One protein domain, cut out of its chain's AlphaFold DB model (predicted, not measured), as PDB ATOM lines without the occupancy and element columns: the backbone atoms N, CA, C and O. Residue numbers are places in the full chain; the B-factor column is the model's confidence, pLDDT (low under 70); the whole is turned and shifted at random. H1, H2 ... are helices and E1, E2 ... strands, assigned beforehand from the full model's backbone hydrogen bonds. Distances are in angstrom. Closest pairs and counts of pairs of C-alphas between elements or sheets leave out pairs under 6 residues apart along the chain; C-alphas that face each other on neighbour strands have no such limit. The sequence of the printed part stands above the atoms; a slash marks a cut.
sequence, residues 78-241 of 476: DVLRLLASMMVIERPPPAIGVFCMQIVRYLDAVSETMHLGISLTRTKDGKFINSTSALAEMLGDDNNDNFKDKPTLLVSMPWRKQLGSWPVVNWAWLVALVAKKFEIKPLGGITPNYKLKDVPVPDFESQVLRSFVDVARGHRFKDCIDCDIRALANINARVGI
ATOM      1  N   ASP A  78     121.406  85.882 137.895       96.50
ATOM      2  CA  ASP A  78     122.266  84.851 138.474       96.50
ATOM      3  C   ASP A  78     123.725  84.977 138.031       96.50
ATOM      4  O   ASP A  78     124.617  84.710 138.833       96.50
ATOM      5  N   VAL A  79     123.981  85.477 136.816       97.31
ATOM      6  CA  VAL A  79     125.340  85.801 136.360       97.31
ATOM      7  C   VAL A  79     125.904  86.965 137.173       97.31
ATOM      8  O   VAL A  79     127.033  86.893 137.651       97.31
ATOM      9  N   LEU A  80     125.102  88.010 137.412       97.31
ATOM     10  CA  LEU A  80     125.509  89.152 138.241       97.31
ATOM     11  C   LEU A  80     125.800  88.741 139.691       97.31
ATOM     12  O   LEU A  80     126.811  89.151 140.260       97.31
ATOM     13  N   ARG A  81     124.943  87.898 140.281       96.44
ATOM     14  CA  ARG A  81     125.166  87.332 141.621       96.44
ATOM     15  C   ARG A  81     126.445  86.505 141.675       96.44
ATOM     16  O   ARG A  81     127.183  86.610 142.650       96.44
ATOM     17  N   LEU A  82     126.706  85.693 140.646       95.31
ATOM     18  CA  LEU A  82     127.932  84.906 140.563       95.31
ATOM     19  C   LEU A  82     129.158  85.821 140.555       95.31
ATOM     20  O   LEU A  82     130.015  85.682 141.423       95.31
ATOM     21  N   LEU A  83     129.181  86.803 139.648       95.56
ATOM     22  CA  LEU A  83     130.272  87.768 139.484       95.56
ATOM     23  C   LEU A  83     130.573  88.564 140.763       95.56
ATOM     24  O   LEU A  83     131.734  88.879 141.042       95.56
ATOM     25  N   ALA A  84     129.538  88.898 141.537       95.38
ATOM     26  CA  ALA A  84     129.681  89.574 142.824       95.38
ATOM     27  C   ALA A  84     130.300  88.667 143.902       95.38
ATOM     28  O   ALA A  84     131.010  89.158 144.771       95.38
ATOM     29  N   SER A  85     130.057  87.355 143.835       93.62
ATOM     30  CA  SER A  85     130.596  86.369 144.784       93.62
ATOM     31  C   SER A  85     131.963  85.791 144.408       93.62
ATOM     32  O   SER A  85     132.508  84.982 145.150       93.62
ATOM     33  N   MET A  86     132.499  86.166 143.247       93.88
ATOM     34  CA  MET A  86     133.790  85.692 142.760       93.88
ATOM     35  C   MET A  86     134.941  86.276 143.583       93.88
ATOM     36  O   MET A  86     135.099  87.500 143.643       93.88
ATOM     37  N   MET A  87     135.765  85.400 144.163       91.69
ATOM     38  CA  MET A  87     136.986  85.788 144.859       91.69
ATOM     39  C   MET A  87     138.070  86.098 143.829       91.69
ATOM     40  O   MET A  87     138.405  85.254 143.000       91.69
ATOM     41  N   VAL A  88     138.595  87.320 143.871       93.31
ATOM     42  CA  VAL A  88     139.740  87.712 143.043       93.31
ATOM     43  C   VAL A  88     140.998  87.181 143.712       93.31
ATOM     44  O   VAL A  88     141.274  87.553 144.849       93.31
ATOM     45  N   ILE A  89     141.724  86.312 143.016       90.88
ATOM     46  CA  ILE A  89     143.003  85.765 143.478       90.88
ATOM     47  C   ILE A  89     144.119  86.712 143.059       90.88
ATOM     48  O   ILE A  89     144.846  87.233 143.900       90.88
ATOM     49  N   GLU A  90     144.191  87.002 141.762       88.62
ATOM     50  CA  GLU A  90     145.222  87.853 141.190       88.62
ATOM     51  C   GLU A  90     144.598  88.864 140.229       88.62
ATOM     52  O   GLU A  90     143.630  88.576 139.518       88.62
ATOM     53  N   ARG A  91     145.126  90.091 140.227       86.38
ATOM     54  CA  ARG A  91     144.756  91.084 139.217       86.38
ATOM     55  C   ARG A  91     145.679  90.913 138.018       86.38
ATOM     56  O   ARG A  91     146.887  90.819 138.226       86.38
ATOM     57  N   PRO A  92     145.150  90.923 136.783       83.75
ATOM     58  CA  PRO A  92     146.022  90.875 135.627       83.75
ATOM     59  C   PRO A  92     146.939  92.106 135.623       83.75
ATOM     60  O   PRO A  92     146.508  93.194 136.027       83.75
ATOM     61  N   PRO A  93     148.196  91.963 135.179       78.75
ATOM     62  CA  PRO A  93     149.089  93.101 135.039       78.75
ATOM     63  C   PRO A  93     148.496  94.126 134.053       78.75
ATOM     64  O   PRO A  93     147.848  93.725 133.079       78.75
ATOM     65  N   PRO A  94     148.711  95.440 134.272       76.12
ATOM     66  CA  PRO A  94     148.229  96.481 133.368       76.12
ATOM     67  C   PRO A  94     148.710  96.213 131.931       76.12
ATOM     68  O   PRO A  94     149.883  95.927 131.684       76.12
ATOM     69  N   ALA A  95     147.753  96.217 131.004       63.56
ATOM     70  CA  ALA A  95     147.812  95.471 129.753       63.56
ATOM     71  C   ALA A  95     148.869  95.971 128.750       63.56
ATOM     72  O   ALA A  95     148.754  97.054 128.182       63.56
ATOM     73  N   ILE A  96     149.836  95.105 128.431       72.31
ATOM     74  CA  ILE A  96     150.544  95.112 127.144       72.31
ATOM     75  C   ILE A  96     150.443  93.689 126.581       72.31
ATOM     76  O   ILE A  96     151.222  92.821 126.961       72.31
ATOM     77  N   GLY A  97     149.488  93.401 125.697       80.81
ATOM     78  CA  GLY A  97     149.430  92.118 124.980       80.81
ATOM     79  C   GLY A  97     148.037  91.509 124.856       80.81
ATOM     80  O   GLY A  97     147.073  91.999 125.431       80.81
ATOM     81  N   VAL A  98     147.955  90.433 124.075       82.88
ATOM     82  CA  VAL A  98     146.718  89.700 123.786       82.88
ATOM     83  C   VAL A  98     146.552  88.565 124.797       82.88
ATOM     84  O   VAL A  98     147.449  87.727 124.938       82.88
ATOM     85  N   PHE A  99     145.402  88.511 125.470       87.19
ATOM     86  CA  PHE A  99     145.104  87.495 126.485       87.19
ATOM     87  C   PHE A  99     144.128  86.437 125.974       87.19
ATOM     88  O   PHE A  99     143.154  86.757 125.296       87.19
ATOM     89  N   CYS A 100     144.346  85.182 126.350       86.56
ATOM     90  CA  CYS A 100     143.367  84.110 126.206       86.56
ATOM     91  C   CYS A 100     142.747  83.814 127.570       86.56
ATOM     92  O   CYS A 100     143.475  83.599 128.536       86.56
ATOM     93  N   MET A 101     141.419  83.810 127.650       91.38
ATOM     94  CA  MET A 101     140.686  83.490 128.872       91.38
ATOM     95  C   MET A 101     140.247  82.034 128.859       91.38
ATOM     96  O   MET A 101     139.557  81.598 127.941       91.38
ATOM     97  N   GLN A 102     140.591  81.295 129.903       90.06
ATOM     98  CA  GLN A 102     140.145  79.924 130.089       90.06
ATOM     99  C   GLN A 102     139.167  79.864 131.258       90.06
ATOM    100  O   GLN A 102     139.388  80.484 132.299       90.06
ATOM    101  N   ILE A 103     138.076  79.120 131.084       93.00
ATOM    102  CA  ILE A 103     137.079  78.903 132.133       93.00
ATOM    103  C   ILE A 103     137.004  77.407 132.386       93.00
ATOM    104  O   ILE A 103     136.684  76.636 131.481       93.00
ATOM    105  N   VAL A 104     137.313  76.996 133.612       90.81
ATOM    106  CA  VAL A 104     137.453  75.584 133.974       90.81
ATOM    107  C   VAL A 104     136.664  75.249 135.226       90.81
ATOM    108  O   VAL A 104     136.588  76.033 136.168       90.81
ATOM    109  N   ARG A 105     136.100  74.043 135.246       91.31
ATOM    110  CA  ARG A 105     135.667  73.368 136.468       91.31
ATOM    111  C   ARG A 105     136.805  72.444 136.893       91.31
ATOM    112  O   ARG A 105     137.239  71.626 136.084       91.31
ATOM    113  N   TYR A 106     137.296  72.583 138.117       87.19
ATOM    114  CA  TYR A 106     138.432  71.809 138.627       87.19
ATOM    115  C   TYR A 106     138.204  71.378 140.076       87.19
ATOM    116  O   TYR A 106     137.326  71.917 140.746       87.19
ATOM    117  N   LEU A 107     138.965  70.387 140.536       85.94
ATOM    118  CA  LEU A 107     138.970  69.947 141.927       85.94
ATOM    119  C   LEU A 107     140.138  70.633 142.637       85.94
ATOM    120  O   LEU A 107     141.287  70.474 142.231       85.94
ATOM    121  N   ASP A 108     139.833  71.418 143.661       86.06
ATOM    122  CA  ASP A 108     140.842  72.074 144.489       86.06
ATOM    123  C   ASP A 108     141.432  71.052 145.465       86.06
ATOM    124  O   ASP A 108     140.681  70.387 146.181       86.06
ATOM    125  N   ALA A 109     142.757  70.888 145.476       80.81
ATOM    126  CA  ALA A 109     143.391  69.816 146.245       80.81
ATOM    127  C   ALA A 109     143.310  70.050 147.754       80.81
ATOM    128  O   ALA A 109     143.205  69.097 148.519       80.81
ATOM    129  N   VAL A 110     143.337  71.317 148.181       84.81
ATOM    130  CA  VAL A 110     143.338  71.690 149.600       84.81
ATOM    131  C   VAL A 110     141.968  71.453 150.228       84.81
ATOM    132  O   VAL A 110     141.868  70.894 151.317       84.81
ATOM    133  N   SER A 111     140.904  71.901 149.561       87.50
ATOM    134  CA  SER A 111     139.532  71.747 150.054       87.50
ATOM    135  C   SER A 111     138.875  70.433 149.643       87.50
ATOM    136  O   SER A 111     137.812  70.121 150.173       87.50
ATOM    137  N   GLU A 112     139.447  69.700 148.684       85.06
ATOM    138  CA  GLU A 112     138.838  68.529 148.037       85.06
ATOM    139  C   GLU A 112     137.419  68.810 147.500       85.06
ATOM    140  O   GLU A 112     136.568  67.921 147.390       85.06
ATOM    141  N   THR A 113     137.142  70.070 147.149       87.25
ATOM    142  CA  THR A 113     135.853  70.497 146.595       87.25
ATOM    143  C   THR A 113     135.996  70.978 145.162       87.25
ATOM    144  O   THR A 113     137.063  71.405 144.728       87.25
ATOM    145  N   MET A 114     134.913  70.892 144.392       89.50
ATOM    146  CA  MET A 114     134.891  71.411 143.028       89.50
ATOM    147  C   MET A 114     134.851  72.941 143.046       89.50
ATOM    148  O   MET A 114     134.078  73.533 143.800       89.50
ATOM    149  N   HIS A 115     135.612  73.575 142.158       92.25
ATOM    150  CA  HIS A 115     135.659  75.023 141.952       92.25
ATOM    151  C   HIS A 115     135.449  75.389 140.484       92.25
ATOM    152  O   HIS A 115     135.690  74.603 139.567       92.25
ATOM    153  N   LEU A 116     134.983  76.616 140.274       94.69
ATOM    154  CA  LEU A 116     135.039  77.330 139.008       94.69
ATOM    155  C   LEU A 116     136.281  78.224 139.028       94.69
ATOM    156  O   LEU A 116     136.391  79.100 139.884       94.69
ATOM    157  N   GLY A 117     137.174  78.028 138.067       93.50
ATOM    158  CA  GLY A 117     138.355  78.855 137.848       93.50
ATOM    159  C   GLY A 117     138.237  79.656 136.561       93.50
ATOM    160  O   GLY A 117     137.740  79.151 135.551       93.50
ATOM    161  N   ILE A 118     138.714  80.900 136.594       94.31
ATOM    162  CA  ILE A 118     138.949  81.699 135.391       94.31
ATOM    163  C   ILE A 118     140.404  82.129 135.387       94.31
ATOM    164  O   ILE A 118     140.832  82.873 136.272       94.31
ATOM    165  N   SER A 119     141.151  81.670 134.390       91.75
ATOM    166  CA  SER A 119     142.556  82.016 134.203       91.75
ATOM    167  C   SER A 119     142.773  82.808 132.918       91.75
ATOM    168  O   SER A 119     141.967  82.760 131.984       91.75
ATOM    169  N   LEU A 120     143.866  83.568 132.888       90.12
ATOM    170  CA  LEU A 120     144.357  84.242 131.695       90.12
ATOM    171  C   LEU A 120     145.734  83.734 131.318       90.12
ATOM    172  O   LEU A 120     146.631  83.719 132.151       90.12
ATOM    173  N   THR A 121     145.935  83.460 130.038       86.38
ATOM    174  CA  THR A 121     147.262  83.213 129.476       86.38
ATOM    175  C   THR A 121     147.612  84.358 128.544       86.38
ATOM    176  O   THR A 121     146.839  84.699 127.643       86.38
ATOM    177  N   ARG A 122     148.774  84.981 128.749       84.56
ATOM    178  CA  ARG A 122     149.293  85.981 127.815       84.56
ATOM    179  C   ARG A 122     149.850  85.261 126.591       84.56
ATOM    180  O   ARG A 122     150.599  84.301 126.725       84.56
ATOM    181  N   THR A 123     149.493  85.719 125.396       75.50
ATOM    182  CA  THR A 123     150.087  85.193 124.161       75.50
ATOM    183  C   THR A 123     151.256  86.073 123.742       75.50
ATOM    184  O   THR A 123     151.105  87.283 123.545       75.50
ATOM    185  N   LYS A 124     152.441  85.474 123.608       68.62
ATOM    186  CA  LYS A 124     153.607  86.136 123.025       68.62
ATOM    187  C   LYS A 124     153.451  86.124 121.501       68.62
ATOM    188  O   LYS A 124     153.254  85.070 120.899       68.62
ATOM    189  N   ASP A 125     153.452  87.303 120.884       66.44
ATOM    190  CA  ASP A 125     153.350  87.482 119.424       66.44
ATOM    191  C   ASP A 125     152.068  86.908 118.787       66.44
ATOM    192  O   ASP A 125     152.053  86.504 117.624       66.44
ATOM    193  N   GLY A 126     150.984  86.809 119.564       57.53
ATOM    194  CA  GLY A 126     149.732  86.205 119.109       57.53
ATOM    195  C   GLY A 126     149.817  84.693 118.874       57.53
ATOM    196  O   GLY A 126     148.830  84.110 118.429       57.53
ATOM    197  N   LYS A 127     150.934  84.022 119.190       56.22
ATOM    198  CA  LYS A 127     151.036  82.559 119.132       56.22
ATOM    199  C   LYS A 127     150.483  81.951 120.419       56.22
ATOM    200  O   LYS A 127     150.826  82.369 121.521       56.22
ATOM    201  N   PHE A 128     149.581  80.989 120.262       51.38
ATOM    202  CA  PHE A 128     148.980  80.259 121.373       51.38
ATOM    203  C   PHE A 128     149.942  79.176 121.874       51.38
ATOM    204  O   PHE A 128     150.551  78.474 121.066       51.38
ATOM    205  N   ILE A 129     150.047  79.030 123.192       52.78
ATOM    206  CA  ILE A 129     150.660  77.871 123.848       52.78
ATOM    207  C   ILE A 129     149.495  76.980 124.287       52.78
ATOM    208  O   ILE A 129     148.533  77.479 124.866       52.78
ATOM    209  N   ASN A 130     149.531  75.695 123.931       48.78
ATOM    210  CA  ASN A 130     148.392  74.790 124.079       48.78
ATOM    211  C   ASN A 130     147.922  74.679 125.549       48.78
ATOM    212  O   ASN A 130     148.734  74.527 126.459       48.78
ATOM    213  N   SER A 131     146.610  74.755 125.785       48.00
ATOM    214  CA  SER A 131     146.003  75.012 127.106       48.00
ATOM    215  C   SER A 131     146.170  73.879 128.121       48.00
ATOM    216  O   SER A 131     146.243  74.134 129.325       48.00
ATOM    217  N   THR A 132     146.262  72.630 127.664       46.53
ATOM    218  CA  THR A 132     146.491  71.482 128.549       46.53
ATOM    219  C   THR A 132     147.938  71.339 128.989       46.53
ATOM    220  O   THR A 132     148.154  70.884 130.110       46.53
ATOM    221  N   SER A 133     148.917  71.774 128.181       46.44
ATOM    222  CA  SER A 133     150.298  71.885 128.675       46.44
ATOM    223  C   SER A 133     150.393  73.044 129.654       46.44
ATOM    224  O   SER A 133     150.938  72.861 130.724       46.44
ATOM    225  N   ALA A 134     149.749  74.181 129.378       44.66
ATOM    226  CA  ALA A 134     149.868  75.365 130.219       44.66
ATOM    227  C   ALA A 134     149.334  75.160 131.652       44.66
ATOM    228  O   ALA A 134     149.992  75.582 132.597       44.66
ATOM    229  N   LEU A 135     148.196  74.475 131.851       45.00
ATOM    230  CA  LEU A 135     147.703  74.158 133.204       45.00
ATOM    231  C   LEU A 135     148.544  73.058 133.889       45.00
ATOM    232  O   LEU A 135     148.758  73.119 135.096       45.00
ATOM    233  N   ALA A 136     149.045  72.082 133.117       44.47
ATOM    234  CA  ALA A 136     149.950  71.037 133.606       44.47
ATOM    235  C   ALA A 136     151.372  71.562 133.904       44.47
ATOM    236  O   ALA A 136     152.074  71.022 134.747       44.47
ATOM    237  N   GLU A 137     151.803  72.644 133.261       47.75
ATOM    238  CA  GLU A 137     153.113  73.289 133.426       47.75
ATOM    239  C   GLU A 137     153.059  74.421 134.470       47.75
ATOM    240  O   GLU A 137     154.059  74.702 135.129       47.75
ATOM    241  N   MET A 138     151.884  75.026 134.710       44.41
ATOM    242  CA  MET A 138     151.654  75.981 135.809       44.41
ATOM    243  C   MET A 138     152.026  75.421 137.178       44.41
ATOM    244  O   MET A 138     152.492  76.168 138.035       44.41
ATOM    245  N   LEU A 139     151.769  74.133 137.384       53.59
ATOM    246  CA  LEU A 139     151.732  73.517 138.704       53.59
ATOM    247  C   LEU A 139     152.900  72.529 138.932       53.59
ATOM    248  O   LEU A 139     152.795  71.695 139.828       53.59
ATOM    249  N   GLY A 140     153.985  72.535 138.123       47.16
ATOM    250  CA  GLY A 140     154.977  71.445 138.232       47.16
ATOM    251  C   GLY A 140     156.372  71.515 137.591       47.16
ATOM    252  O   GLY A 140     157.052  70.495 137.655       47.16
ATOM    253  N   ASP A 141     156.857  72.623 137.021       44.91
ATOM    254  CA  ASP A 141     158.283  72.705 136.636       44.91
ATOM    255  C   ASP A 141     158.855  74.107 136.901       44.91
ATOM    256  O   ASP A 141     158.651  75.051 136.135       44.91
ATOM    257  N   ASP A 142     159.532  74.264 138.041       51.69
ATOM    258  CA  ASP A 142     160.116  75.539 138.481       51.69
ATOM    259  C   ASP A 142     161.496  75.823 137.862       51.69
ATOM    260  O   ASP A 142     162.034  76.911 138.049       51.69
ATOM    261  N   ASN A 143     162.065  74.891 137.088       50.72
ATOM    262  CA  ASN A 143     163.436  75.010 136.574       50.72
ATOM    263  C   ASN A 143     163.541  75.416 135.096       50.72
ATOM    264  O   ASN A 143     164.646  75.458 134.552       50.72
ATOM    265  N   ASN A 144     162.430  75.736 134.426       50.16
ATOM    266  CA  ASN A 144     162.458  76.153 133.025       50.16
ATOM    267  C   ASN A 144     162.243  77.672 132.884       50.16
ATOM    268  O   ASN A 144     161.137  78.146 132.627       50.16
ATOM    269  N   ASP A 145     163.336  78.435 132.998       52.88
ATOM    270  CA  ASP A 145     163.402  79.909 132.865       52.88
ATOM    271  C   ASP A 145     162.864  80.467 131.523       52.88
ATOM    272  O   ASP A 145     162.721  81.680 131.343       52.88
ATOM    273  N   ASN A 146     162.528  79.599 130.564       52.12
ATOM    274  CA  ASN A 146     161.888  79.988 129.307       52.12
ATOM    275  C   ASN A 146     160.373  80.239 129.422       52.12
ATOM    276  O   ASN A 146     159.778  80.752 128.472       52.12
ATOM    277  N   PHE A 147     159.739  79.933 130.559       49.38
ATOM    278  CA  PHE A 147     158.287  80.038 130.737       49.38
ATOM    279  C   PHE A 147     157.869  81.302 131.496       49.38
ATOM    280  O   PHE A 147     157.439  81.266 132.647       49.38
ATOM    281  N   LYS A 148     157.931  82.449 130.812       56.72
ATOM    282  CA  LYS A 148     157.361  83.718 131.308       56.72
ATOM    283  C   LYS A 148     155.832  83.836 131.151       56.72
ATOM    284  O   LYS A 148     155.286  84.869 131.521       56.72
ATOM    285  N   ASP A 149     155.149  82.803 130.652       66.12
ATOM    286  CA  ASP A 149     153.726  82.853 130.279       66.12
ATOM    287  C   ASP A 149     152.875  81.779 131.001       66.12
ATOM    288  O   ASP A 149     152.002  81.155 130.393       66.12
ATOM    289  N   LYS A 150     153.115  81.533 132.301       70.62
ATOM    290  CA  LYS A 150     152.223  80.688 133.123       70.62
ATOM    291  C   LYS A 150     150.822  81.331 133.175       70.62
ATOM    292  O   LYS A 150     150.742  82.533 133.440       70.62
ATOM    293  N   PRO A 151     149.723  80.589 132.927       79.06
ATOM    294  CA  PRO A 151     148.389  81.134 133.115       79.06
ATOM    295  C   PRO A 151     148.202  81.703 134.526       79.06
ATOM    296  O   PRO A 151     148.602  81.114 135.523       79.06
ATOM    297  N   THR A 152     147.587  82.871 134.611       84.88
ATOM    298  CA  THR A 152     147.297  83.562 135.864       84.88
ATOM    299  C   THR A 152     145.864  83.252 136.267       84.88
ATOM    300  O   THR A 152     144.931  83.619 135.549       84.88
ATOM    301  N   LEU A 153     145.656  82.579 137.402       86.19
ATOM    302  CA  LEU A 153     144.316  82.340 137.938       86.19
ATOM    303  C   LEU A 153     143.759  83.654 138.502       86.19
ATOM    304  O   LEU A 153     144.142  84.099 139.579       86.19
ATOM    305  N   LEU A 154     142.839  84.286 137.775       87.81
ATOM    306  CA  LEU A 154     142.260  85.565 138.192       87.81
ATOM    307  C   LEU A 154     141.230  85.391 139.296       87.81
ATOM    308  O   LEU A 154     141.133  86.193 140.226       87.81
ATOM    309  N   VAL A 155     140.391  84.374 139.133       91.88
ATOM    310  CA  VAL A 155     139.207  84.164 139.951       91.88
ATOM    311  C   VAL A 155     139.059  82.687 140.249       91.88
ATOM    312  O   VAL A 155     139.151  81.858 139.344       91.88
ATOM    313  N   SER A 156     138.734  82.388 141.503       92.31
ATOM    314  CA  SER A 156     138.231  81.082 141.909       92.31
ATOM    315  C   SER A 156     136.974  81.235 142.750       92.31
ATOM    316  O   SER A 156     136.800  82.224 143.470       92.31
ATOM    317  N   MET A 157     136.081  80.258 142.665       94.88
ATOM    318  CA  MET A 157     134.991  80.118 143.617       94.88
ATOM    319  C   MET A 157     134.488  78.674 143.691       94.88
ATOM    320  O   MET A 157     134.538  77.970 142.680       94.88
ATOM    321  N   PRO A 158     133.886  78.260 144.822       94.12
ATOM    322  CA  PRO A 158     133.268  76.947 144.928       94.12
ATOM    323  C   PRO A 158     132.217  76.717 143.838       94.12
ATOM    324  O   PRO A 158     131.366  77.577 143.567       94.12
ATOM    325  N   TRP A 159     132.260  75.537 143.227       93.88
ATOM    326  CA  TRP A 159     131.323  75.111 142.199       93.88
ATOM    327  C   TRP A 159     129.908  75.029 142.771       93.88
ATOM    328  O   TRP A 159     129.664  74.457 143.835       93.88
ATOM    329  N   ARG A 160     128.938  75.577 142.035       93.19
ATOM    330  CA  ARG A 160     127.515  75.492 142.381       93.19
ATOM    331  C   ARG A 160     126.811  74.631 141.351       93.19
ATOM    332  O   ARG A 160     126.961  74.866 140.158       93.19
ATOM    333  N   LYS A 161     125.972  73.698 141.807       88.75
ATOM    334  CA  LYS A 161     125.245  72.768 140.925       88.75
ATOM    335  C   LYS A 161     124.482  73.467 139.798       88.75
ATOM    336  O   LYS A 161     124.504  72.992 138.674       88.75
ATOM    337  N   GLN A 162     123.865  74.621 140.062       93.19
ATOM    338  CA  GLN A 162     123.129  75.351 139.022       93.19
ATOM    339  C   GLN A 162     123.996  75.833 137.844       93.19
ATOM    340  O   GLN A 162     123.447  76.177 136.805       93.19
ATOM    341  N   LEU A 163     125.326  75.885 137.987       94.62
ATOM    342  CA  LEU A 163     126.224  76.264 136.895       94.62
ATOM    343  C   LEU A 163     126.255  75.186 135.811       94.62
ATOM    344  O   LEU A 163     126.207  75.513 134.630       94.62
ATOM    345  N   GLY A 164     126.231  73.907 136.199       91.62
ATOM    346  CA  GLY A 164     126.223  72.784 135.257       91.62
ATOM    347  C   GLY A 164     125.003  72.776 134.333       91.62
ATOM    348  O   GLY A 164     125.087  72.304 133.196       91.62
ATOM    349  N   SER A 165     123.894  73.373 134.782       92.50
ATOM    350  CA  SER A 165     122.655  73.533 134.017       92.50
ATOM    351  C   SER A 165     122.484  74.912 133.370       92.50
ATOM    352  O   SER A 165     121.486  75.139 132.687       92.50
ATOM    353  N   TRP A 166     123.438  75.838 133.527       96.12
ATOM    354  CA  TRP A 166     123.319  77.172 132.937       96.12
ATOM    355  C   TRP A 166     123.196  77.114 131.417       96.12
ATOM    356  O   TRP A 166     123.977  76.405 130.777       96.12
ATOM    357  N   PRO A 167     122.281  77.883 130.801       95.88
ATOM    358  CA  PRO A 167     122.245  77.999 129.355       95.88
ATOM    359  C   PRO A 167     123.545  78.637 128.854       95.88
ATOM    360  O   PRO A 167     124.195  79.409 129.561       95.88
ATOM    361  N   VAL A 168     123.918  78.325 127.616       95.38
ATOM    362  CA  VAL A 168     125.151  78.806 126.967       95.38
ATOM    363  C   VAL A 168     125.309  80.327 127.077       95.38
ATOM    364  O   VAL A 168     126.387  80.824 127.395       95.38
ATOM    365  N   VAL A 169     124.213  81.068 126.896       96.50
ATOM    366  CA  VAL A 169     124.198  82.531 126.990       96.50
ATOM    367  C   VAL A 169     124.671  83.057 128.353       96.50
ATOM    368  O   VAL A 169     125.317  84.099 128.410       96.50
ATOM    369  N   ASN A 170     124.430  82.336 129.453       97.62
ATOM    370  CA  ASN A 170     124.895  82.761 130.777       97.62
ATOM    371  C   ASN A 170     126.424  82.694 130.885       97.62
ATOM    372  O   ASN A 170     127.031  83.579 131.485       97.62
ATOM    373  N   TRP A 171     127.045  81.679 130.278       96.94
ATOM    374  CA  TRP A 171     128.501  81.555 130.214       96.94
ATOM    375  C   TRP A 171     129.117  82.675 129.374       96.94
ATOM    376  O   TRP A 171     130.076  83.303 129.812       96.94
ATOM    377  N   ALA A 172     128.511  83.006 128.232       96.06
ATOM    378  CA  ALA A 172     128.916  84.149 127.415       96.06
ATOM    379  C   ALA A 172     128.846  85.484 128.180       96.06
ATOM    380  O   ALA A 172     129.796  86.270 128.153       96.06
ATOM    381  N   TRP A 173     127.756  85.722 128.923       97.56
ATOM    382  CA  TRP A 173     127.641  86.887 129.807       97.56
ATOM    383  C   TRP A 173     128.718  86.909 130.886       97.56
ATOM    384  O   TRP A 173     129.278  87.972 131.157       97.56
ATOM    385  N   LEU A 174     129.016  85.759 131.493       97.12
ATOM    386  CA  LEU A 174     130.053  85.663 132.512       97.12
ATOM    387  C   LEU A 174     131.421  86.061 131.948       97.12
ATOM    388  O   LEU A 174     132.083  86.910 132.539       97.12
ATOM    389  N   VAL A 175     131.800  85.510 130.791       95.12
ATOM    390  CA  VAL A 175     133.060  85.829 130.098       95.12
ATOM    391  C   VAL A 175     133.179  87.337 129.867       95.12
ATOM    392  O   VAL A 175     134.157  87.955 130.282       95.12
ATOM    393  N   ALA A 176     132.162  87.952 129.251       95.38
ATOM    394  CA  ALA A 176     132.186  89.374 128.911       95.38
ATOM    395  C   ALA A 176     132.248  90.274 130.154       95.38
ATOM    396  O   ALA A 176     132.968  91.274 130.180       95.38
ATOM    397  N   LEU A 177     131.521  89.918 131.216       96.19
ATOM    398  CA  LEU A 177     131.538  90.671 132.466       96.19
ATOM    399  C   LEU A 177     132.863  90.539 133.216       96.19
ATOM    400  O   LEU A 177     133.303  91.515 133.818       96.19
ATOM    401  N   VAL A 178     133.506  89.372 133.171       94.56
ATOM    402  CA  VAL A 178     134.845  89.171 133.736       94.56
ATOM    403  C   VAL A 178     135.876  89.962 132.933       94.56
ATOM    404  O   VAL A 178     136.624  90.734 133.529       94.56
ATOM    405  N   ALA A 179     135.844  89.877 131.598       92.75
ATOM    406  CA  ALA A 179     136.687  90.686 130.714       92.75
ATOM    407  C   ALA A 179     136.575  92.184 131.037       92.75
ATOM    408  O   ALA A 179     137.582  92.860 131.233       92.75
ATOM    409  N   LYS A 180     135.341  92.678 131.200       93.25
ATOM    410  CA  LYS A 180     135.067  94.062 131.594       93.25
ATOM    411  C   LYS A 180     135.567  94.397 133.003       93.25
ATOM    412  O   LYS A 180     136.182  95.440 133.179       93.25
ATOM    413  N   LYS A 181     135.293  93.549 134.004       93.12
ATOM    414  CA  LYS A 181     135.658  93.774 135.420       93.12
ATOM    415  C   LYS A 181     137.167  93.937 135.611       93.12
ATOM    416  O   LYS A 181     137.582  94.669 136.502       93.12
ATOM    417  N   PHE A 182     137.954  93.247 134.793       91.50
ATOM    418  CA  PHE A 182     139.414  93.257 134.853       91.50
ATOM    419  C   PHE A 182     140.073  94.055 133.723       91.50
ATOM    420  O   PHE A 182     141.285  93.971 133.565       91.50
ATOM    421  N   GLU A 183     139.287  94.805 132.941       91.56
ATOM    422  CA  GLU A 183     139.775  95.655 131.844       91.56
ATOM    423  C   GLU A 183     140.668  94.906 130.835       91.56
ATOM    424  O   GLU A 183     141.648  95.435 130.314       91.56
ATOM    425  N   ILE A 184     140.323  93.649 130.546       87.44
ATOM    426  CA  ILE A 184     141.128  92.760 129.704       87.44
ATOM    427  C   ILE A 184     140.974  93.175 128.241       87.44
ATOM    428  O   ILE A 184     139.933  92.935 127.623       87.44
ATOM    429  N   LYS A 185     142.025  93.779 127.679       83.75
ATOM    430  CA  LYS A 185     142.081  94.207 126.277       83.75
ATOM    431  C   LYS A 185     143.478  94.035 125.669       83.75
ATOM    432  O   LYS A 185     144.439  94.514 126.271       83.75
ATOM    433  N   PRO A 186     143.584  93.499 124.439       82.56
ATOM    434  CA  PRO A 186     142.571  92.740 123.692       82.56
ATOM    435  C   PRO A 186     142.416  91.293 124.201       82.56
ATOM    436  O   PRO A 186     143.361  90.687 124.716       82.56
ATOM    437  N   LEU A 187     141.224  90.720 124.009       84.06
ATOM    438  CA  LEU A 187     140.963  89.298 124.231       84.06
ATOM    439  C   LEU A 187     141.192  88.545 122.912       84.06
ATOM    440  O   LEU A 187     140.516  88.812 121.928       84.06
ATOM    441  N   GLY A 188     142.160  87.630 122.877       81.62
ATOM    442  CA  GLY A 188     142.517  86.854 121.682       81.62
ATOM    443  C   GLY A 188     142.056  85.403 121.689       81.62
ATOM    444  O   GLY A 188     142.286  84.691 120.718       81.62
ATOM    445  N   GLY A 189     141.443  84.937 122.777       85.06
ATOM    446  CA  GLY A 189     140.865  83.596 122.864       85.06
ATOM    447  C   GLY A 189     139.942  83.462 124.066       85.06
ATOM    448  O   GLY A 189     140.179  84.093 125.097       85.06
ATOM    449  N   ILE A 190     138.912  82.630 123.943       88.12
ATOM    450  CA  ILE A 190     138.106  82.151 125.067       88.12
ATOM    451  C   ILE A 190     138.009  80.638 124.918       88.12
ATOM    452  O   ILE A 190     137.603  80.151 123.867       88.12
ATOM    453  N   THR A 191     138.357  79.909 125.971       87.25
ATOM    454  CA  THR A 191     138.322  78.444 125.991       87.25
ATOM    455  C   THR A 191     137.477  77.996 127.183       87.25
ATOM    456  O   THR A 191     138.004  77.792 128.284       87.25
ATOM    457  N   PRO A 192     136.143  77.938 127.025       89.94
ATOM    458  CA  PRO A 192     135.259  77.429 128.059       89.94
ATOM    459  C   PRO A 192     135.294  75.900 128.029       89.94
ATOM    460  O   PRO A 192     134.907  75.303 127.041       89.94
ATOM    461  N   ASN A 193     135.721  75.252 129.106       88.50
ATOM    462  CA  ASN A 193     135.875  73.799 129.110       88.50
ATOM    463  C   ASN A 193     134.515  73.065 129.062       88.50
ATOM    464  O   ASN A 193     133.579  73.436 129.775       88.50
ATOM    465  N   TYR A 194     134.406  71.969 128.304       86.81
ATOM    466  CA  TYR A 194     133.192  71.133 128.247       86.81
ATOM    467  C   TYR A 194     132.701  70.619 129.620       86.81
ATOM    468  O   TYR A 194     131.500  70.405 129.804       86.81
ATOM    469  N   LYS A 195     133.596  70.471 130.610       90.25
ATOM    470  CA  LYS A 195     133.272  70.052 131.991       90.25
ATOM    471  C   LYS A 195     132.503  71.112 132.783       90.25
ATOM    472  O   LYS A 195     132.088  70.863 133.914       90.25
ATOM    473  N   LEU A 196     132.288  72.301 132.214       92.19
ATOM    474  CA  LEU A 196     131.380  73.308 132.768       92.19
ATOM    475  C   LEU A 196     129.906  72.879 132.679       92.19
ATOM    476  O   LEU A 196     129.044  73.516 133.283       92.19
ATOM    477  N   LYS A 197     129.602  71.803 131.947       91.12
ATOM    478  CA  LYS A 197     128.288  71.167 131.920       91.12
ATOM    479  C   LYS A 197     128.311  69.862 132.698       91.12
ATOM    480  O   LYS A 197     129.261  69.096 132.594       91.12
ATOM    481  N   ASP A 198     127.221  69.582 133.410       85.44
ATOM    482  CA  ASP A 198     127.034  68.263 134.035       85.44
ATOM    483  C   ASP A 198     126.848  67.166 132.971       85.44
ATOM    484  O   ASP A 198     127.185  66.009 133.194       85.44
ATOM    485  N   VAL A 199     126.344  67.547 131.793       85.81
ATOM    486  CA  VAL A 199     126.260  66.694 130.605       85.81
ATOM    487  C   VAL A 199     127.009  67.397 129.474       85.81
ATOM    488  O   VAL A 199     126.489  68.379 128.936       85.81
ATOM    489  N   PRO A 200     128.227  66.951 129.118       86.31
ATOM    490  CA  PRO A 200     129.008  67.571 128.049       86.31
ATOM    491  C   PRO A 200     128.226  67.665 126.737       86.31
ATOM    492  O   PRO A 200     127.560  66.708 126.347       86.31
ATOM    493  N   VAL A 201     128.329  68.777 126.015       85.38
ATOM    494  CA  VAL A 201     127.680  68.938 124.703       85.38
ATOM    495  C   VAL A 201     128.776  69.085 123.641       85.38
ATOM    496  O   VAL A 201     129.661  69.912 123.860       85.38
ATOM    497  N   PRO A 202     128.754  68.317 122.527       77.00
ATOM    498  CA  PRO A 202     129.845  68.274 121.540       77.00
ATOM    499  C   PRO A 202     130.267  69.617 120.923       77.00
ATOM    500  O   PRO A 202     131.362  69.725 120.388       77.00
ATOM    501  N   ASP A 203     129.425  70.645 120.992       83.62
ATOM    502  CA  ASP A 203     129.671  71.980 120.442       83.62
ATOM    503  C   ASP A 203     129.535  73.093 121.497       83.62
ATOM    504  O   ASP A 203     129.408  74.267 121.144       83.62
ATOM    505  N   PHE A 204     129.561  72.744 122.791       88.88
ATOM    506  CA  PHE A 204     129.361  73.696 123.886       88.88
ATOM    507  C   PHE A 204     130.256  74.931 123.752       88.88
ATOM    508  O   PHE A 204     129.768  76.056 123.869       88.88
ATOM    509  N   GLU A 205     131.543  74.734 123.461       86.06
ATOM    510  CA  GLU A 205     132.510  75.828 123.374       86.06
ATOM    511  C   GLU A 205     132.169  76.794 122.235       86.06
ATOM    512  O   GLU A 205     132.019  77.999 122.453       86.06
ATOM    513  N   SER A 206     131.913  76.246 121.047       83.88
ATOM    514  CA  SER A 206     131.469  76.990 119.867       83.88
ATOM    515  C   SER A 206     130.157  77.737 120.118       83.88
ATOM    516  O   SER A 206     130.002  78.886 119.697       83.88
ATOM    517  N   GLN A 207     129.203  77.131 120.833       89.50
ATOM    518  CA  GLN A 207     127.958  77.807 121.201       89.50
ATOM    519  C   GLN A 207     128.213  78.986 122.160       89.50
ATOM    520  O   GLN A 207     127.599  80.050 122.000       89.50
ATOM    521  N   VAL A 208     129.111  78.826 123.144       92.19
ATOM    522  CA  VAL A 208     129.478  79.902 124.084       92.19
ATOM    523  C   VAL A 208     130.126  81.052 123.332       92.19
ATOM    524  O   VAL A 208     129.736  82.195 123.553       92.19
ATOM    525  N   LEU A 209     131.036  80.769 122.400       87.12
ATOM    526  CA  LEU A 209     131.668  81.791 121.567       87.12
ATOM    527  C   LEU A 209     130.664  82.561 120.707       87.12
ATOM    528  O   LEU A 209     130.670  83.790 120.711       87.12
ATOM    529  N   ARG A 210     129.746  81.864 120.027       87.31
ATOM    530  CA  ARG A 210     128.677  82.509 119.238       87.31
ATOM    531  C   ARG A 210     127.811  83.431 120.095       87.31
ATOM    532  O   ARG A 210     127.477  84.538 119.684       87.31
ATOM    533  N   SER A 211     127.472  82.984 121.303       92.94
ATOM    534  CA  SER A 211     126.712  83.797 122.257       92.94
ATOM    535  C   SER A 211     127.545  84.966 122.791       92.94
ATOM    536  O   SER A 211     127.011  86.051 123.005       92.94
ATOM    537  N   PHE A 212     128.851  84.773 122.985       92.94
ATOM    538  CA  PHE A 212     129.774  85.812 123.437       92.94
ATOM    539  C   PHE A 212     129.866  86.957 122.435       92.94
ATOM    540  O   PHE A 212     129.817  88.104 122.864       92.94
ATOM    541  N   VAL A 213     129.904  86.675 121.129       89.56
ATOM    542  CA  VAL A 213     129.858  87.715 120.085       89.56
ATOM    543  C   VAL A 213     128.639  88.619 120.256       89.56
ATOM    544  O   VAL A 213     128.774  89.844 120.288       89.56
ATOM    545  N   ASP A 214     127.455  88.032 120.447       91.88
ATOM    546  CA  ASP A 214     126.233  88.818 120.620       91.88
ATOM    547  C   ASP A 214     126.198  89.605 121.940       91.88
ATOM    548  O   ASP A 214     125.594  90.677 122.001       91.88
ATOM    549  N   VAL A 215     126.830  89.088 122.997       94.62
ATOM    550  CA  VAL A 215     126.965  89.802 124.272       94.62
ATOM    551  C   VAL A 215     127.959  90.957 124.141       94.62
ATOM    552  O   VAL A 215     127.649  92.075 124.549       94.62
ATOM    553  N   ALA A 216     129.137  90.710 123.565       91.19
ATOM    554  CA  ALA A 216     130.241  91.662 123.463       91.19
ATOM    555  C   ALA A 216     129.915  92.868 122.569       91.19
ATOM    556  O   ALA A 216     130.407  93.962 122.821       91.19
ATOM    557  N   ARG A 217     129.030  92.709 121.576       86.88
ATOM    558  CA  ARG A 217     128.504  93.828 120.766       86.88
ATOM    559  C   ARG A 217     127.452  94.682 121.485       86.88
ATOM    560  O   ARG A 217     127.020  95.708 120.954       86.88
ATOM    561  N   GLY A 218     126.958  94.238 122.641       90.25
ATOM    562  CA  GLY A 218     125.964  94.981 123.405       90.25
ATOM    563  C   GLY A 218     126.498  96.356 123.802       90.25
ATOM    564  O   GLY A 218     127.688  96.512 124.082       90.25
ATOM    565  N   HIS A 219     125.624  97.365 123.890       90.75
ATOM    566  CA  HIS A 219     126.035  98.754 124.169       90.75
ATOM    567  C   HIS A 219     126.874  98.883 125.450       90.75
ATOM    568  O   HIS A 219     127.737  99.747 125.558       90.75
ATOM    569  N   ARG A 220     126.669  97.969 126.404       92.56
ATOM    570  CA  ARG A 220     127.425  97.867 127.658       92.56
ATOM    571  C   ARG A 220     128.929  97.642 127.469       92.56
ATOM    572  O   ARG A 220     129.678  97.974 128.394       92.56
ATOM    573  N   PHE A 221     129.354  97.031 126.366       90.81
ATOM    574  CA  PHE A 221     130.738  96.598 126.166       90.81
ATOM    575  C   PHE A 221     131.478  97.327 125.049       90.81
ATOM    576  O   PHE A 221     132.678  97.105 124.902       90.81
ATOM    577  N   LYS A 222     130.800  98.235 124.338       85.50
ATOM    578  CA  LYS A 222     131.346  98.992 123.204       85.50
ATOM    579  C   LYS A 222     132.700  99.646 123.505       85.50
ATOM    580  O   LYS A 222     133.579  99.650 122.654       85.50
ATOM    581  N   ASP A 223     132.881 100.139 124.727       85.94
ATOM    582  CA  ASP A 223     134.111 100.825 125.129       85.94
ATOM    583  C   ASP A 223     135.115  99.905 125.834       85.94
ATOM    584  O   ASP A 223     136.209 100.351 126.181       85.94
ATOM    585  N   CYS A 224     134.770  98.641 126.117       83.50
ATOM    586  CA  CYS A 224     135.577  97.756 126.962       83.50
ATOM    587  C   CYS A 224     136.017  96.428 126.331       83.50
ATOM    588  O   CYS A 224     136.942  95.820 126.860       83.50
ATOM    589  N   ILE A 225     135.419  95.983 125.229       84.31
ATOM    590  CA  ILE A 225     135.824  94.762 124.520       84.31
ATOM    591  C   ILE A 225     135.992  95.117 123.046       84.31
ATOM    592  O   ILE A 225     135.108  95.742 122.468       84.31
ATOM    593  N   ASP A 226     137.120  94.728 122.452       78.12
ATOM    594  CA  ASP A 226     137.287  94.818 121.004       78.12
ATOM    595  C   ASP A 226     136.370  93.780 120.345       78.12
ATOM    596  O   ASP A 226     136.554  92.572 120.513       78.12
ATOM    597  N   CYS A 227     135.322  94.265 119.686       68.31
ATOM    598  CA  CYS A 227     134.300  93.449 119.046       68.31
ATOM    599  C   CYS A 227     134.498  93.340 117.528       68.31
ATOM    600  O   CYS A 227     133.546  92.985 116.834       68.31
ATOM    601  N   ASP A 228     135.692  93.658 117.005       79.25
ATOM    602  CA  ASP A 228     136.021  93.414 115.597       79.25
ATOM    603  C   ASP A 228     135.792  91.931 115.262       79.25
ATOM    604  O   ASP A 228     136.313  91.028 115.930       79.25
ATOM    605  N   ILE A 229     135.018  91.670 114.203       76.06
ATOM    606  CA  ILE A 229     134.729  90.316 113.730       76.06
ATOM    607  C   ILE A 229     136.008  89.514 113.466       76.06
ATOM    608  O   ILE A 229     136.006  88.301 113.635       76.06
ATOM    609  N   ARG A 230     137.120  90.169 113.102       72.38
ATOM    610  CA  ARG A 230     138.426  89.522 112.920       72.38
ATOM    611  C   ARG A 230     138.990  89.013 114.237       72.38
ATOM    612  O   ARG A 230     139.513  87.901 114.285       72.38
ATOM    613  N   ALA A 231     138.880  89.798 115.307       73.62
ATOM    614  CA  ALA A 231     139.291  89.370 116.641       73.62
ATOM    615  C   ALA A 231     138.433  88.182 117.105       73.62
ATOM    616  O   ALA A 231     138.964  87.184 117.589       73.62
ATOM    617  N   LEU A 232     137.123  88.241 116.858       73.75
ATOM    618  CA  LEU A 232     136.166  87.185 117.205       73.75
ATOM    619  C   LEU A 232     136.354  85.900 116.382       73.75
ATOM    620  O   LEU A 232     136.302  84.797 116.923       73.75
ATOM    621  N   ALA A 233     136.648  86.030 115.094       70.19
ATOM    622  CA  ALA A 233     136.985  84.916 114.219       70.19
ATOM    623  C   ALA A 233     138.287  84.229 114.656       70.19
ATOM    624  O   ALA A 233     138.343  83.004 114.725       70.19
ATOM    625  N   ASN A 234     139.308  85.004 115.039       70.06
ATOM    626  CA  ASN A 234     140.558  84.465 115.583       70.06
ATOM    627  C   ASN A 234     140.358  83.738 116.918       70.06
ATOM    628  O   ASN A 234     141.047  82.751 117.178       70.06
ATOM    629  N   ILE A 235     139.417  84.198 117.749       66.00
ATOM    630  CA  ILE A 235     139.005  83.482 118.961       66.00
ATOM    631  C   ILE A 235     138.402  82.118 118.586       66.00
ATOM    632  O   ILE A 235     138.730  81.115 119.217       66.00
ATOM    633  N   ASN A 236     137.563  82.063 117.547       63.00
ATOM    634  CA  ASN A 236     136.895  80.833 117.120       63.00
ATOM    635  C   ASN A 236     137.826  79.832 116.412       63.00
ATOM    636  O   ASN A 236     137.651  78.631 116.576       63.00
ATOM    637  N   ALA A 237     138.864  80.307 115.714       61.91
ATOM    638  CA  ALA A 237     139.913  79.476 115.101       61.91
ATOM    639  C   ALA A 237     140.707  78.619 116.108       61.91
ATOM    640  O   ALA A 237     141.555  77.816 115.728       61.91
ATOM    641  N   ARG A 238     140.520  78.887 117.406       62.38
ATOM    642  CA  ARG A 238     141.285  78.319 118.520       62.38
ATOM    643  C   ARG A 238     140.424  77.524 119.482       62.38
ATOM    644  O   ARG A 238     140.883  77.242 120.590       62.38
ATOM    645  N   VAL A 239     139.197  77.174 119.095       59.59
ATOM    646  CA  VAL A 239     138.437  76.157 119.821       59.59
ATOM    647  C   VAL A 239     139.208  74.859 119.649       59.59
ATOM    648  O   VAL A 239     139.098  74.173 118.636       59.59
ATOM    649  N   GLY A 240     140.085  74.589 120.617       56.75
ATOM    650  CA  GLY A 240     140.789  73.328 120.700       56.75
ATOM    651  C   GLY A 240     139.735  72.242 120.628       56.75
ATOM    652  O   GLY A 240     138.757  72.260 121.369       56.75
ATOM    653  N   ILE A 241     139.911  71.345 119.666       52.88
ATOM    654  CA  ILE A 241     139.046  70.195 119.474       52.88
ATOM    655  C   ILE A 241     138.830  69.528 120.831       52.88
ATOM    656  O   ILE A 241     139.738  69.523 121.665       52.88
TER     657      ILE A 241
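This is residues 78 to 241 of the 476 residues of the protein "MYND-type domain-containing protein" of Thalassiosira oceanica (UniProt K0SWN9). A twisted sheet of four strands, E3, E2, E1, E4, has H4 crossing one face and the small helix H2 on the other, while H5 and H6, a helical hairpin, pack at the E4 edge. H1 packs on H4 and only grazes the sheet, and residues 140 to 146, beyond H2, stick out as a free loop. The printed part has 164 residues with six named helices and four named strands, in the order H1 E1 E2 H2 E3 H3 H4 E4 H5 H6; the sheet is mixed and the class is mixed, helices and strands. It is compact, with a radius of gyration of the C-alphas of 15.1 A and spans of 45 by 37 by 30 A.

E1, residues 98 to 108, is 27.8 A long and bends by 70 degrees at residue 105; E2, residues 113 to 123, is 30.4 A. E3 is residues 152 to 158, 18.0 A, and E4 residues 187 to 192, 13.7 A. H4, residues 168 to 181, is 20.1 A, and H5, residues 204 to 216, is 18.0 A. The shorter helices are H1, residues 78 to 85, beginning at C-alpha 78 (122.266, 84.851, 138.474), H2, 131 to 138, H3, 161 to 164, and H6, 229 to 236, ending at C-alpha 236 (136.895, 80.833, 117.120).

E1 and E2 form an antiparallel hairpin, with N 102 and O 119 2.9 A apart, within hydrogen-bond range. E3 and E2 are antiparallel, N 116 to O 157 being 2.8 A; E1 and E4 are parallel, N 188 to O 99 being 2.8 A. E3, H3 H4, E4 is a split strand-helix-strand unit, two parallel strands with E2 and E1 between them, and its crossover is right-handed. H4 lies over E1 and E4 at a height over the sheet of 9.9 A. H2 is on the opposite face, at a height of 10.3 A. H4 and H5 touch at a steep tilt of 53 degrees, closest at the C-alphas of Ala 172 and Phe 212, 4.4 A. H1 touches H4, closest at the C-alphas of Val 79 and Leu 174, 6.1 A. H5 and H6 touch at a shallow tilt of 24 degrees, opposite ways, closest at the C-alphas of Leu 209 and Asn 236, 6.9 A. H3 touches no helix. Every O i to N i+4 pair is within hydrogen-bond range in H1, H2, H4 and H6, and 8 of 9 are in H5; H3 is too short for such a pair.

The C-alphas farthest apart, of Asn 143 and His 219, are 46.0 A apart. The printed part has no cut. The long links are H1 to E1, H2 to E3, E4 to H5 and H5 to H6. The mean pLDDT of the printed part is 81.2; residue 95, residues 124 to 149, residue 227 and residues 235 to 241 are under 70.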